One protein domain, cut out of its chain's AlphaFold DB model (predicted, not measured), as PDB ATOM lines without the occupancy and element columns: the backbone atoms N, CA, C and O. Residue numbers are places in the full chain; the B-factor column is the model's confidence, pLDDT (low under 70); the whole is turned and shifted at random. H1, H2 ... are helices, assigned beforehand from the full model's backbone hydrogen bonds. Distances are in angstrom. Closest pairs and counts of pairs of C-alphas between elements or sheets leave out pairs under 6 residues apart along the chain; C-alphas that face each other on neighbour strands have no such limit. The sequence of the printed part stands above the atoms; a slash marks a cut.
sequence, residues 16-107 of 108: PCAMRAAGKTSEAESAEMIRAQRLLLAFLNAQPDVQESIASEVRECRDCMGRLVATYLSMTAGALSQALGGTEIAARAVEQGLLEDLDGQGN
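Overview. This is residues 16 to 107 of the 108 residues of an uncharacterized protein of Mycolicibacterium conceptionense (UniProt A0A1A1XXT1). Short helices H1 and H3 fold back at the two ends of H2, and the first part of long H4 packs steeply across H2's middle; at H4's far end H5 turns off as an L, and residues 95 to 107 stick out. The printed part has 92 residues with five named helices, H1 to H5 in order, and no named strand: all helix. It is loose, radius of gyration of the C-alphas 17.0 A, spanning 50 by 31 by 26 A.

Arrangement. H1, residues 16 to 21, and H2, residues 25 to 44, form a helical hairpin; their closest C-alphas, Pro 16 and Ala 28, are 4.5 A apart. H2 forms another with H3, residues 50 to 58; closest C-alphas Phe 43 and Val 50, 5.9 A. H4, residues 62 to 83, touches H2 at a steep tilt of 61 degrees; closest C-alphas Ala 36 and Leu 68, 6.8 A. H5, residues 87 to 105, touches H4 about perpendicular, 74 degrees; closest C-alphas Ser 81 and Thr 87, 4.6 A. In all five helices every O i to N i+4 pair is within hydrogen-bond range.

Along the chain. H1 begins at C-alpha 16 (-53.586, 47.281, 1.291); H5 ends at C-alpha 105 (-12.538, 46.946, 4.763). H2 is 28.5 A long, H4 31.2 A, H5 27.1 A.

Size, cuts and confidence. The printed part has no cut, and its four links are tight. pLDDT is under 70 at residues 48 to 60 and 105 to 107.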
ATOM      1  N   PRO A  16     -53.782  48.632   0.743       81.00
ATOM      2  CA  PRO A  16     -53.586  47.281   1.291       81.00
ATOM      3  C   PRO A  16     -53.702  47.192   2.823       81.00
ATOM      4  O   PRO A  16     -54.190  46.206   3.371       81.00
ATOM      5  N   CYS A  17     -53.271  48.226   3.542       80.88
ATOM      6  CA  CYS A  17     -53.331  48.303   5.000       80.88
ATOM      7  C   CYS A  17     -54.782  48.418   5.472       80.88
ATOM      8  O   CYS A  17     -55.194  47.721   6.399       80.88
ATOM      9  N   ALA A  18     -55.563  49.263   4.797       83.94
ATOM     10  CA  ALA A  18     -56.990  49.427   5.045       83.94
ATOM     11  C   ALA A  18     -57.761  48.134   4.730       83.94
ATOM     12  O   ALA A  18     -58.613  47.720   5.515       83.94
ATOM     13  N   MET A  19     -57.415  47.444   3.639       86.88
ATOM     14  CA  MET A  19     -57.988  46.138   3.297       86.88
ATOM     15  C   MET A  19     -57.708  45.090   4.382       86.88
ATOM     16  O   MET A  19     -58.633  44.404   4.816       86.88
ATOM     17  N   ARG A  20     -56.470  45.000   4.891       86.19
ATOM     18  CA  ARG A  20     -56.132  44.088   6.001       86.19
ATOM     19  C   ARG A  20     -56.890  44.426   7.280       86.19
ATOM     20  O   ARG A  20     -57.425  43.522   7.915       86.19
ATOM     21  N   ALA A  21     -56.981  45.708   7.632       84.94
ATOM     22  CA  ALA A  21     -57.748  46.156   8.795       84.94
ATOM     23  C   ALA A  21     -59.245  45.805   8.677       84.94
ATOM     24  O   ALA A  21     -59.889  45.505   9.678       84.94
ATOM     25  N   ALA A  22     -59.779  45.767   7.453       89.44
ATOM     26  CA  ALA A  22     -61.143  45.332   7.155       89.44
ATOM     27  C   ALA A  22     -61.312  43.797   7.047       89.44
ATOM     28  O   ALA A  22     -62.379  43.332   6.649       89.44
ATOM     29  N   GLY A  23     -60.279  42.999   7.352       90.50
ATOM     30  CA  GLY A  23     -60.307  41.533   7.249       90.50
ATOM     31  C   GLY A  23     -60.165  40.984   5.823       90.50
ATOM     32  O   GLY A  23     -60.252  39.776   5.613       90.50
ATOM     33  N   LYS A  24     -59.906  41.844   4.833       91.75
ATOM     34  CA  LYS A  24     -59.754  41.489   3.413       91.75
ATOM     35  C   LYS A  24     -58.306  41.143   3.064       91.75
ATOM     36  O   LYS A  24     -57.719  41.692   2.134       91.75
ATOM     37  N   THR A  25     -57.703  40.236   3.828       88.19
ATOM     38  CA  THR A  25     -56.269  39.926   3.710       88.19
ATOM     39  C   THR A  25     -55.896  39.400   2.323       88.19
ATOM     40  O   THR A  25     -54.906  39.846   1.763       88.19
ATOM     41  N   SER A  26     -56.704  38.520   1.724       86.88
ATOM     42  CA  SER A  26     -56.427  37.970   0.381       86.88
ATOM     43  C   SER A  26     -56.405  39.045  -0.718       86.88
ATOM     44  O   SER A  26     -55.529  39.045  -1.587       86.88
ATOM     45  N   GLU A  27     -57.335  40.004  -0.656       87.56
ATOM     46  CA  GLU A  27     -57.383  41.141  -1.585       87.56
ATOM     47  C   GLU A  27     -56.154  42.042  -1.403       87.56
ATOM     48  O   GLU A  27     -55.536  42.448  -2.386       87.56
ATOM     49  N   ALA A  28     -55.745  42.282  -0.152       85.69
ATOM     50  CA  ALA A  28     -54.554  43.066   0.160       85.69
ATOM     51  C   ALA A  28     -53.260  42.424  -0.371       85.69
ATOM     52  O   ALA A  28     -52.445  43.113  -0.981       85.69
ATOM     53  N   GLU A  29     -53.080  41.112  -0.179       83.19
ATOM     54  CA  GLU A  29     -51.917  40.382  -0.709       83.19
ATOM     55  C   GLU A  29     -51.910  40.376  -2.247       83.19
ATOM     56  O   GLU A  29     -50.865  40.559  -2.870       83.19
ATOM     57  N   SER A  30     -53.081  40.241  -2.881       84.44
ATOM     58  CA  SER A  30     -53.197  40.331  -4.343       84.44
ATOM     59  C   SER A  30     -52.792  41.715  -4.861       84.44
ATOM     60  O   SER A  30     -52.047  41.815  -5.838       84.44
ATOM     61  N   ALA A  31     -53.234  42.784  -4.195       82.56
ATOM     62  CA  ALA A  31     -52.867  44.153  -4.548       82.56
ATOM     63  C   ALA A  31     -51.352  44.399  -4.414       82.56
ATOM     64  O   ALA A  31     -50.740  45.006  -5.296       82.56
ATOM     65  N   GLU A  32     -50.726  43.883  -3.353       81.62
ATOM     66  CA  GLU A  32     -49.272  43.968  -3.173       81.62
ATOM     67  C   GLU A  32     -48.500  43.168  -4.224       81.62
ATOM     68  O   GLU A  32     -47.502  43.663  -4.752       81.62
ATOM     69  N   MET A  33     -48.975  41.976  -4.591       81.44
ATOM     70  CA  MET A  33     -48.346  41.166  -5.632       81.44
ATOM     71  C   MET A  33     -48.394  41.860  -6.999       81.44
ATOM     72  O   MET A  33     -47.387  41.911  -7.706       81.44
ATOM     73  N   ILE A  34     -49.535  42.456  -7.356       82.94
ATOM     74  CA  ILE A  34     -49.675  43.244  -8.590       82.94
ATOM     75  C   ILE A  34     -48.698  44.426  -8.585       82.94
ATOM     76  O   ILE A  34     -48.038  44.685  -9.594       82.94
ATOM     77  N   ARG A  35     -48.569  45.130  -7.454       79.06
ATOM     78  CA  ARG A  35     -47.609  46.231  -7.308       79.06
ATOM     79  C   ARG A  35     -46.170  45.747  -7.511       79.06
ATOM     80  O   ARG A  35     -45.443  46.341  -8.305       79.06
ATOM     81  N   ALA A  36     -45.779  44.645  -6.873       77.94
ATOM     82  CA  ALA A  36     -44.445  44.063  -7.018       77.94
ATOM     83  C   ALA A  36     -44.138  43.661  -8.473       77.94
ATOM     84  O   ALA A  36     -43.059  43.962  -8.986       77.94
ATOM     85  N   GLN A  37     -45.101  43.048  -9.168       80.56
ATOM     86  CA  GLN A  37     -44.970  42.668 -10.578       80.56
ATOM     87  C   GLN A  37     -44.816  43.881 -11.502       80.56
ATOM     88  O   GLN A  37     -43.988  43.852 -12.411       80.56
ATOM     89  N   ARG A  38     -45.575  44.961 -11.273       81.56
ATOM     90  CA  ARG A  38     -45.463  46.203 -12.061       81.56
ATOM     91  C   ARG A  38     -44.092  46.847 -11.915       81.56
ATOM     92  O   ARG A  38     -43.488  47.224 -12.915       81.56
ATOM     93  N   LEU A  39     -43.594  46.932 -10.686       75.94
ATOM     94  CA  LEU A  39     -42.271  47.480 -10.403       75.94
ATOM     95  C   LEU A  39     -41.157  46.610 -10.998       75.94
ATOM     96  O   LEU A  39     -40.229  47.135 -11.609       75.94
ATOM     97  N   LEU A  40     -41.281  45.282 -10.897       78.12
ATOM     98  CA  LEU A  40     -40.355  44.352 -11.542       78.12
ATOM     99  C   LEU A  40     -40.349  44.525 -13.067       78.12
ATOM    100  O   LEU A  40     -39.286  44.572 -13.677       78.12
ATOM    101  N   LEU A  41     -41.524  44.654 -13.686       80.00
ATOM    102  CA  LEU A  41     -41.640  44.865 -15.126       80.00
ATOM    103  C   LEU A  41     -41.028  46.203 -15.556       80.00
ATOM    104  O   LEU A  41     -40.345  46.262 -16.575       80.00
ATOM    105  N   ALA A  42     -41.242  47.268 -14.781       75.75
ATOM    106  CA  ALA A  42     -40.615  48.560 -15.031       75.75
ATOM    107  C   ALA A  42     -39.081  48.440 -14.994       75.75
ATOM    108  O   ALA A  42     -38.416  48.914 -15.917       75.75
ATOM    109  N   PHE A  43     -38.541  47.750 -13.980       72.44
ATOM    110  CA  PHE A  43     -37.106  47.488 -13.828       72.44
ATOM    111  C   PHE A  43     -36.529  46.707 -15.015       72.44
ATOM    112  O   PHE A  43     -35.534  47.123 -15.602       72.44
ATOM    113  N   LEU A  44     -37.181  45.610 -15.415       77.88
ATOM    114  CA  LEU A  44     -36.738  44.769 -16.534       77.88
ATOM    115  C   LEU A  44     -36.791  45.489 -17.886       77.88
ATOM    116  O   LEU A  44     -35.963  45.221 -18.753       77.88
ATOM    117  N   ASN A  45     -37.726  46.422 -18.056       81.25
ATOM    118  CA  ASN A  45     -37.829  47.237 -19.266       81.25
ATOM    119  C   ASN A  45     -36.852  48.425 -19.288       81.25
ATOM    120  O   ASN A  45     -36.924  49.229 -20.216       81.25
ATOM    121  N   ALA A  46     -35.966  48.553 -18.290       71.06
ATOM    122  CA  ALA A  46     -34.988  49.635 -18.172       71.06
ATOM    123  C   ALA A  46     -35.607  51.032 -18.359       71.06
ATOM    124  O   ALA A  46     -35.008  51.907 -18.987       71.06
ATOM    125  N   GLN A  47     -36.824  51.232 -17.837       74.88
ATOM    126  CA  GLN A  47     -37.489  52.531 -17.907       74.88
ATOM    127  C   GLN A  47     -36.569  53.595 -17.284       74.88
ATOM    128  O   GLN A  47     -36.109  53.394 -16.149       74.88
ATOM    129  N   PRO A  48     -36.290  54.712 -17.983       59.78
ATOM    130  CA  PRO A  48     -35.691  55.863 -17.326       59.78
ATOM    131  C   PRO A  48     -36.605  56.224 -16.146       59.78
ATOM    132  O   PRO A  48     -37.825  56.185 -16.271       59.78
ATOM    133  N   ASP A  49     -36.020  56.451 -14.973       69.94
ATOM    134  CA  ASP A  49     -36.740  56.814 -13.740       69.94
ATOM    135  C   ASP A  49     -37.472  55.668 -13.014       69.94
ATOM    136  O   ASP A  49     -38.332  55.884 -12.153       69.94
ATOM    137  N   VAL A  50     -37.063  54.417 -13.251       68.44
ATOM    138  CA  VAL A  50     -37.543  53.256 -12.476       68.44
ATOM    139  C   VAL A  50     -37.358  53.424 -10.970       68.44
ATOM    140  O   VAL A  50     -38.217  53.017 -10.191       68.44
ATOM    141  N   GLN A  51     -36.262  54.060 -10.552       66.31
ATOM    142  CA  GLN A  51     -36.002  54.326  -9.139       66.31
ATOM    143  C   GLN A  51     -37.008  55.321  -8.556       66.31
ATOM    144  O   GLN A  51     -37.431  55.156  -7.415       66.31
ATOM    145  N   GLU A  52     -37.437  56.313  -9.337       68.19
ATOM    146  CA  GLU A  52     -38.435  57.291  -8.907       68.19
ATOM    147  C   GLU A  52     -39.834  56.665  -8.829       68.19
ATOM    148  O   GLU A  52     -40.536  56.878  -7.842       68.19
ATOM    149  N   SER A  53     -40.178  55.801  -9.791       64.88
ATOM    150  CA  SER A  53     -41.422  55.014  -9.801       64.88
ATOM    151  C   SER A  53     -41.500  54.019  -8.636       64.88
ATOM    152  O   SER A  53     -42.545  53.855  -8.006       64.88
ATOM    153  N   ILE A  54     -40.381  53.374  -8.294       65.81
ATOM    154  CA  ILE A  54     -40.274  52.554  -7.082       65.81
ATOM    155  C   ILE A  54     -40.448  53.458  -5.856       65.81
ATOM    156  O   ILE A  54     -41.278  53.186  -4.995       65.81
ATOM    157  N   ALA A  55     -39.722  54.573  -5.779       65.31
ATOM    158  CA  ALA A  55     -39.779  55.469  -4.632       65.31
ATOM    159  C   ALA A  55     -41.161  56.110  -4.419       65.31
ATOM    160  O   ALA A  55     -41.489  56.435  -3.278       65.31
ATOM    161  N   SER A  56     -41.965  56.335  -5.463       67.75
ATOM    162  CA  SER A  56     -43.343  56.826  -5.326       67.75
ATOM    163  C   SER A  56     -44.279  55.749  -4.778       67.75
ATOM    164  O   SER A  56     -45.044  56.030  -3.864       67.75
ATOM    165  N   GLU A  57     -44.163  54.504  -5.244       64.12
ATOM    166  CA  GLU A  57     -44.989  53.378  -4.770       64.12
ATOM    167  C   GLU A  57     -44.655  52.948  -3.329       64.12
ATOM    168  O   GLU A  57     -45.485  52.371  -2.626       64.12
ATOM    169  N   VAL A  58     -43.428  53.222  -2.877       62.09
ATOM    170  CA  VAL A  58     -42.906  52.789  -1.571       62.09
ATOM    171  C   VAL A  58     -43.080  53.865  -0.483       62.09
ATOM    172  O   VAL A  58     -43.086  53.548   0.707       62.09
ATOM    173  N   ARG A  59     -43.242  55.142  -0.860       59.44
ATOM    174  CA  ARG A  59     -43.208  56.287   0.074       59.44
ATOM    175  C   ARG A  59     -44.384  56.361   1.044       59.44
ATOM    176  O   ARG A  59     -44.255  56.955   2.110       59.44
ATOM    177  N   GLU A  60     -45.525  55.786   0.689       64.50
ATOM    178  CA  GLU A  60     -46.785  56.103   1.367       64.50
ATOM    179  C   GLU A  60     -47.079  55.220   2.587       64.50
ATOM    180  O   GLU A  60     -47.970  55.537   3.378       64.50
ATOM    181  N   CYS A  61     -46.334  54.124   2.794       74.69
ATOM    182  CA  CYS A  61     -46.552  53.256   3.946       74.69
ATOM    183  C   CYS A  61     -45.347  52.408   4.346       74.69
ATOM    184  O   CYS A  61     -44.895  51.543   3.597       74.69
ATOM    185  N   ARG A  62     -44.908  52.572   5.600       72.12
ATOM    186  CA  ARG A  62     -43.795  51.818   6.188       72.12
ATOM    187  C   ARG A  62     -44.038  50.305   6.223       72.12
ATOM    188  O   ARG A  62     -43.113  49.546   5.948       72.12
ATOM    189  N   ASP A  63     -45.264  49.876   6.510       72.56
ATOM    190  CA  ASP A  63     -45.602  48.452   6.606       72.56
ATOM    191  C   ASP A  63     -45.618  47.785   5.226       72.56
ATOM    192  O   ASP A  63     -45.057  46.704   5.050       72.56
ATOM    193  N   CYS A  64     -46.194  48.451   4.219       74.06
ATOM    194  CA  CYS A  64     -46.161  47.953   2.841       74.06
ATOM    195  C   CYS A  64     -44.768  48.036   2.222       74.06
ATOM    196  O   CYS A  64     -44.393  47.145   1.467       74.06
ATOM    197  N   MET A  65     -43.974  49.047   2.580       75.12
ATOM    198  CA  MET A  65     -42.560  49.107   2.219       75.12
ATOM    199  C   MET A  65     -41.808  47.895   2.778       75.12
ATOM    200  O   MET A  65     -41.105  47.224   2.029       75.12
ATOM    201  N   GLY A  66     -41.986  47.576   4.064       71.31
ATOM    202  CA  GLY A  66     -41.358  46.405   4.680       71.31
ATOM    203  C   GLY A  66     -41.736  45.100   3.977       71.31
ATOM    204  O   GLY A  66     -40.868  44.272   3.707       71.31
ATOM    205  N   ARG A  67     -43.013  44.941   3.607       75.00
ATOM    206  CA  ARG A  67     -43.500  43.771   2.860       75.00
ATOM    207  C   ARG A  67     -42.931  43.691   1.453       75.00
ATOM    208  O   ARG A  67     -42.476  42.630   1.047       75.00
ATOM    209  N   LEU A  68     -42.895  44.805   0.730       76.25
ATOM    210  CA  LEU A  68     -42.347  44.842  -0.620       76.25
ATOM    211  C   LEU A  68     -40.839  44.537  -0.624       76.25
ATOM    212  O   LEU A  68     -40.379  43.744  -1.441       76.25
ATOM    213  N   VAL A  69     -40.081  45.094   0.330       75.19
ATOM    214  CA  VAL A  69     -38.660  44.764   0.531       75.19
ATOM    215  C   VAL A  69     -38.489  43.281   0.861       75.19
ATOM    216  O   VAL A  69     -37.644  42.622   0.260       75.19
ATOM    217  N   ALA A  70     -39.311  42.727   1.758       75.44
ATOM    218  CA  ALA A  70     -39.275  41.302   2.081       75.44
ATOM    219  C   ALA A  70     -39.572  40.418   0.856       75.44
ATOM    220  O   ALA A  70     -38.906  39.399   0.667       75.44
ATOM    221  N   THR A  71     -40.512  40.821  -0.005       80.12
ATOM    222  CA  THR A  71     -40.807  40.137  -1.272       80.12
ATOM    223  C   THR A  71     -39.595  40.141  -2.196       80.12
ATOM    224  O   THR A  71     -39.194  39.077  -2.663       80.12
ATOM    225  N   TYR A  72     -38.957  41.295  -2.413       79.19
ATOM    226  CA  TYR A  72     -37.759  41.371  -3.252       79.19
ATOM    227  C   TYR A  72     -36.599  40.549  -2.691       79.19
ATOM    228  O   TYR A  72     -36.008  39.767  -3.429       79.19
ATOM    229  N   LEU A  73     -36.319  40.650  -1.389       78.19
ATOM    230  CA  LEU A  73     -35.281  39.846  -0.739       78.19
ATOM    231  C   LEU A  73     -35.556  38.344  -0.883       78.19
ATOM    232  O   LEU A  73     -34.643  37.582  -1.188       78.19
ATOM    233  N   SER A  74     -36.815  37.925  -0.730       79.56
ATOM    234  CA  SER A  74     -37.220  36.525  -0.910       79.56
ATOM    235  C   SER A  74     -37.047  36.059  -2.357       79.56
ATOM    236  O   SER A  74     -36.565  34.951  -2.592       79.56
ATOM    237  N   MET A  75     -37.391  36.903  -3.336       81.94
ATOM    238  CA  MET A  75     -37.176  36.611  -4.757       81.94
ATOM    239  C   MET A  75     -35.688  36.485  -5.087       81.94
ATOM    240  O   MET A  75     -35.294  35.528  -5.753       81.94
ATOM    241  N   THR A  76     -34.856  37.402  -4.594       82.50
ATOM    242  CA  THR A  76     -33.400  37.359  -4.775       82.50
ATOM    243  C   THR A  76     -32.798  36.119  -4.121       82.50
ATOM    244  O   THR A  76     -32.025  35.413  -4.764       82.50
ATOM    245  N   ALA A  77     -33.190  35.799  -2.884       76.88
ATOM    246  CA  ALA A  77     -32.742  34.592  -2.191       76.88
ATOM    247  C   ALA A  77     -33.151  33.317  -2.946       76.88
ATOM    248  O   ALA A  77     -32.344  32.401  -3.105       76.88
ATOM    249  N   GLY A  78     -34.378  33.272  -3.473       85.00
ATOM    250  CA  GLY A  78     -34.860  32.167  -4.301       85.00
ATOM    251  C   GLY A  78     -34.087  32.025  -5.613       85.00
ATOM    252  O   GLY A  78     -33.692  30.915  -5.969       85.00
ATOM    253  N   ALA A  79     -33.824  33.132  -6.312       86.19
ATOM    254  CA  ALA A  79     -33.038  33.140  -7.545       86.19
ATOM    255  C   ALA A  79     -31.595  32.679  -7.298       86.19
ATOM    256  O   ALA A  79     -31.080  31.843  -8.037       86.19
ATOM    257  N   LEU A  80     -30.973  33.159  -6.219       84.12
ATOM    258  CA  LEU A  80     -29.627  32.760  -5.821       84.12
ATOM    259  C   LEU A  80     -29.563  31.273  -5.447       84.12
ATOM    260  O   LEU A  80     -28.683  30.554  -5.912       84.12
ATOM    261  N   SER A  81     -30.536  30.793  -4.666       90.50
ATOM    262  CA  SER A  81     -30.672  29.378  -4.318       90.50
ATOM    263  C   SER A  81     -30.812  28.495  -5.558       90.50
ATOM    264  O   SER A  81     -30.247  27.408  -5.587       90.50
ATOM    265  N   GLN A  82     -31.561  28.927  -6.576       91.75
ATOM    266  CA  GLN A  82     -31.683  28.178  -7.830       91.75
ATOM    267  C   GLN A  82     -30.386  28.208  -8.641       91.75
ATOM    268  O   GLN A  82     -29.952  27.165  -9.125       91.75
ATOM    269  N   ALA A  83     -29.744  29.373  -8.751       90.12
ATOM    270  CA  ALA A  83     -28.502  29.540  -9.500       90.12
ATOM    271  C   ALA A  83     -27.346  28.705  -8.928       90.12
ATOM    272  O   ALA A  83     -26.538  28.172  -9.682       90.12
ATOM    273  N   LEU A  84     -27.284  28.568  -7.600       90.56
ATOM    274  CA  LEU A  84     -26.222  27.847  -6.895       90.56
ATOM    275  C   LEU A  84     -26.585  26.396  -6.542       90.56
ATOM    276  O   LEU A  84     -25.804  25.706  -5.891       90.56
ATOM    277  N   GLY A  85     -27.750  25.912  -6.981       90.75
ATOM    278  CA  GLY A  85     -28.146  24.510  -6.816       90.75
ATOM    279  C   GLY A  85     -28.617  24.129  -5.409       90.75
ATOM    280  O   GLY A  85     -28.659  22.946  -5.080       90.75
ATOM    281  N   GLY A  86     -28.988  25.100  -4.574       91.44
ATOM    282  CA  GLY A  86     -29.577  24.853  -3.262       91.44
ATOM    283  C   GLY A  86     -29.421  26.018  -2.289       91.44
ATOM    284  O   GLY A  86     -28.525  26.852  -2.411       91.44
ATOM    285  N   THR A  87     -30.297  26.054  -1.284       90.00
ATOM    286  CA  THR A  87     -30.338  27.145  -0.298       90.00
ATOM    287  C   THR A  87     -29.104  27.154   0.597       90.00
ATOM    288  O   THR A  87     -28.574  28.219   0.888       90.00
ATOM    289  N   GLU A  88     -28.599  25.982   0.989       92.69
ATOM    290  CA  GLU A  88     -27.402  25.866   1.832       92.69
ATOM    291  C   GLU A  88     -26.141  26.382   1.120       92.69
ATOM    292  O   GLU A  88     -25.345  27.109   1.711       92.69
ATOM    293  N   ILE A  89     -25.981  26.057  -0.169       89.44
ATOM    294  CA  ILE A  89     -24.848  26.523  -0.980       89.44
ATOM    295  C   ILE A  89     -24.938  28.038  -1.178       89.44
ATOM    296  O   ILE A  89     -23.944  28.740  -1.017       89.44
ATOM    297  N   ALA A  90     -26.139  28.550  -1.462       88.06
ATOM    298  CA  ALA A  90     -26.368  29.983  -1.578       88.06
ATOM    299  C   ALA A  90     -26.075  30.742  -0.279       88.06
ATOM    300  O   ALA A  90     -25.424  31.782  -0.332       88.06
ATOM    301  N   ALA A  91     -26.490  30.216   0.875       90.50
ATOM    302  CA  ALA A  91     -26.193  30.819   2.171       90.50
ATOM    303  C   ALA A  91     -24.679  30.903   2.417       90.50
ATOM    304  O   ALA A  91     -24.172  31.986   2.693       90.50
ATOM    305  N   ARG A  92     -23.945  29.798   2.211       92.31
ATOM    306  CA  ARG A  92     -22.480  29.780   2.361       92.31
ATOM    307  C   ARG A  92     -21.775  30.757   1.423       92.31
ATOM    308  O   ARG A  92     -20.826  31.408   1.838       92.31
ATOM    309  N   ALA A  93     -22.231  30.869   0.176       87.56
ATOM    310  CA  ALA A  93     -21.650  31.801  -0.789       87.56
ATOM    311  C   ALA A  93     -21.834  33.266  -0.357       87.56
ATOM    312  O   ALA A  93     -20.907  34.062  -0.481       87.56
ATOM    313  N   VAL A  94     -23.007  33.614   0.187       88.62
ATOM    314  CA  VAL A  94     -23.267  34.956   0.738       88.62
ATOM    315  C   VAL A  94     -22.435  35.208   1.993       88.62
ATOM    316  O   VAL A  94     -21.841  36.275   2.113       88.62
ATOM    317  N   GLU A  95     -22.367  34.241   2.909       90.31
ATOM    318  CA  GLU A  95     -21.546  34.339   4.123       90.31
ATOM    319  C   GLU A  95     -20.068  34.549   3.785       90.31
ATOM    320  O   GLU A  95     -19.427  35.426   4.359       90.31
ATOM    321  N   GLN A  96     -19.538  33.786   2.826       90.88
ATOM    322  CA  GLN A  96     -18.153  33.912   2.390       90.88
ATOM    323  C   GLN A  96     -17.879  35.280   1.755       90.88
ATOM    324  O   GLN A  96     -16.929  35.943   2.158       90.88
ATOM    325  N   GLY A  97     -18.718  35.726   0.813       87.19
ATOM    326  CA  GLY A  97     -18.547  37.040   0.187       87.19
ATOM    327  C   GLY A  97     -18.615  38.187   1.201       87.19
ATOM    328  O   GLY A  97     -17.807  39.107   1.149       87.19
ATOM    329  N   LEU A  98     -19.517  38.093   2.187       88.50
ATOM    330  CA  LEU A  98     -19.603  39.074   3.271       88.50
ATOM    331  C   LEU A  98     -18.324  39.113   4.122       88.50
ATOM    332  O   LEU A  98     -17.870  40.197   4.478       88.50
ATOM    333  N   LEU A  99     -17.754  37.955   4.465       93.06
ATOM    334  CA  LEU A  99     -16.497  37.887   5.215       93.06
ATOM    335  C   LEU A  99     -15.338  38.505   4.423       93.06
ATOM    336  O   LEU A  99     -14.596  39.311   4.977       93.06
ATOM    337  N   GLU A 100     -15.227  38.187   3.131       90.62
ATOM    338  CA  GLU A 100     -14.203  38.751   2.242       90.62
ATOM    339  C   GLU A 100     -14.297  40.286   2.156       90.62
ATOM    340  O   GLU A 100     -13.278  40.975   2.262       90.62
ATOM    341  N   ASP A 101     -15.509  40.836   2.040       88.88
ATOM    342  CA  ASP A 101     -15.737  42.284   2.004       88.88
ATOM    343  C   ASP A 101     -15.386  42.966   3.337       88.88
ATOM    344  O   ASP A 101     -14.777  44.040   3.352       88.88
ATOM    345  N   LEU A 102     -15.755  42.356   4.469       86.12
ATOM    346  CA  LEU A 102     -15.462  42.887   5.805       86.12
ATOM    347  C   LEU A 102     -13.958  42.864   6.113       86.12
ATOM    348  O   LEU A 102     -13.425  43.849   6.629       86.12
ATOM    349  N   ASP A 103     -13.266  41.785   5.747       86.56
ATOM    350  CA  ASP A 103     -11.813  41.665   5.890       86.56
ATOM    351  C   ASP A 103     -11.074  42.656   4.973       86.56
ATOM    352  O   ASP A 103     -10.068  43.253   5.366       86.56
ATOM    353  N   GLY A 104     -11.602  42.899   3.767       77.06
ATOM    354  CA  GLY A 104     -11.097  43.920   2.847       77.06
ATOM    355  C   GLY A 104     -11.238  45.350   3.385       77.06
ATOM    356  O   GLY A 104     -10.338  46.172   3.197       77.06
ATOM    357  N   GLN A 105     -12.319  45.645   4.115       68.31
ATOM    358  CA  GLN A 105     -12.538  46.946   4.763       68.31
ATOM    359  C   GLN A 105     -11.674  47.159   6.018       68.31
ATOM    360  O   GLN A 105     -11.412  48.302   6.383       68.31
ATOM    361  N   GLY A 106     -11.200  46.090   6.665       55.84
ATOM    362  CA  GLY A 106     -10.334  46.163   7.851       55.84
ATOM    363  C   GLY A 106      -8.867  46.523   7.572       55.84
ATOM    364  O   GLY A 106      -8.139  46.862   8.503       55.84
ATOM    365  N   ASN A 107      -8.435  46.471   6.309       51.09
ATOM    366  CA  ASN A 107      -7.069  46.791   5.866       51.09
ATOM    367  C   ASN A 107      -6.950  48.160   5.156       51.09
ATOM    368  O   ASN A 107      -5.939  48.410   4.495       51.09
TER     369      ASN A 107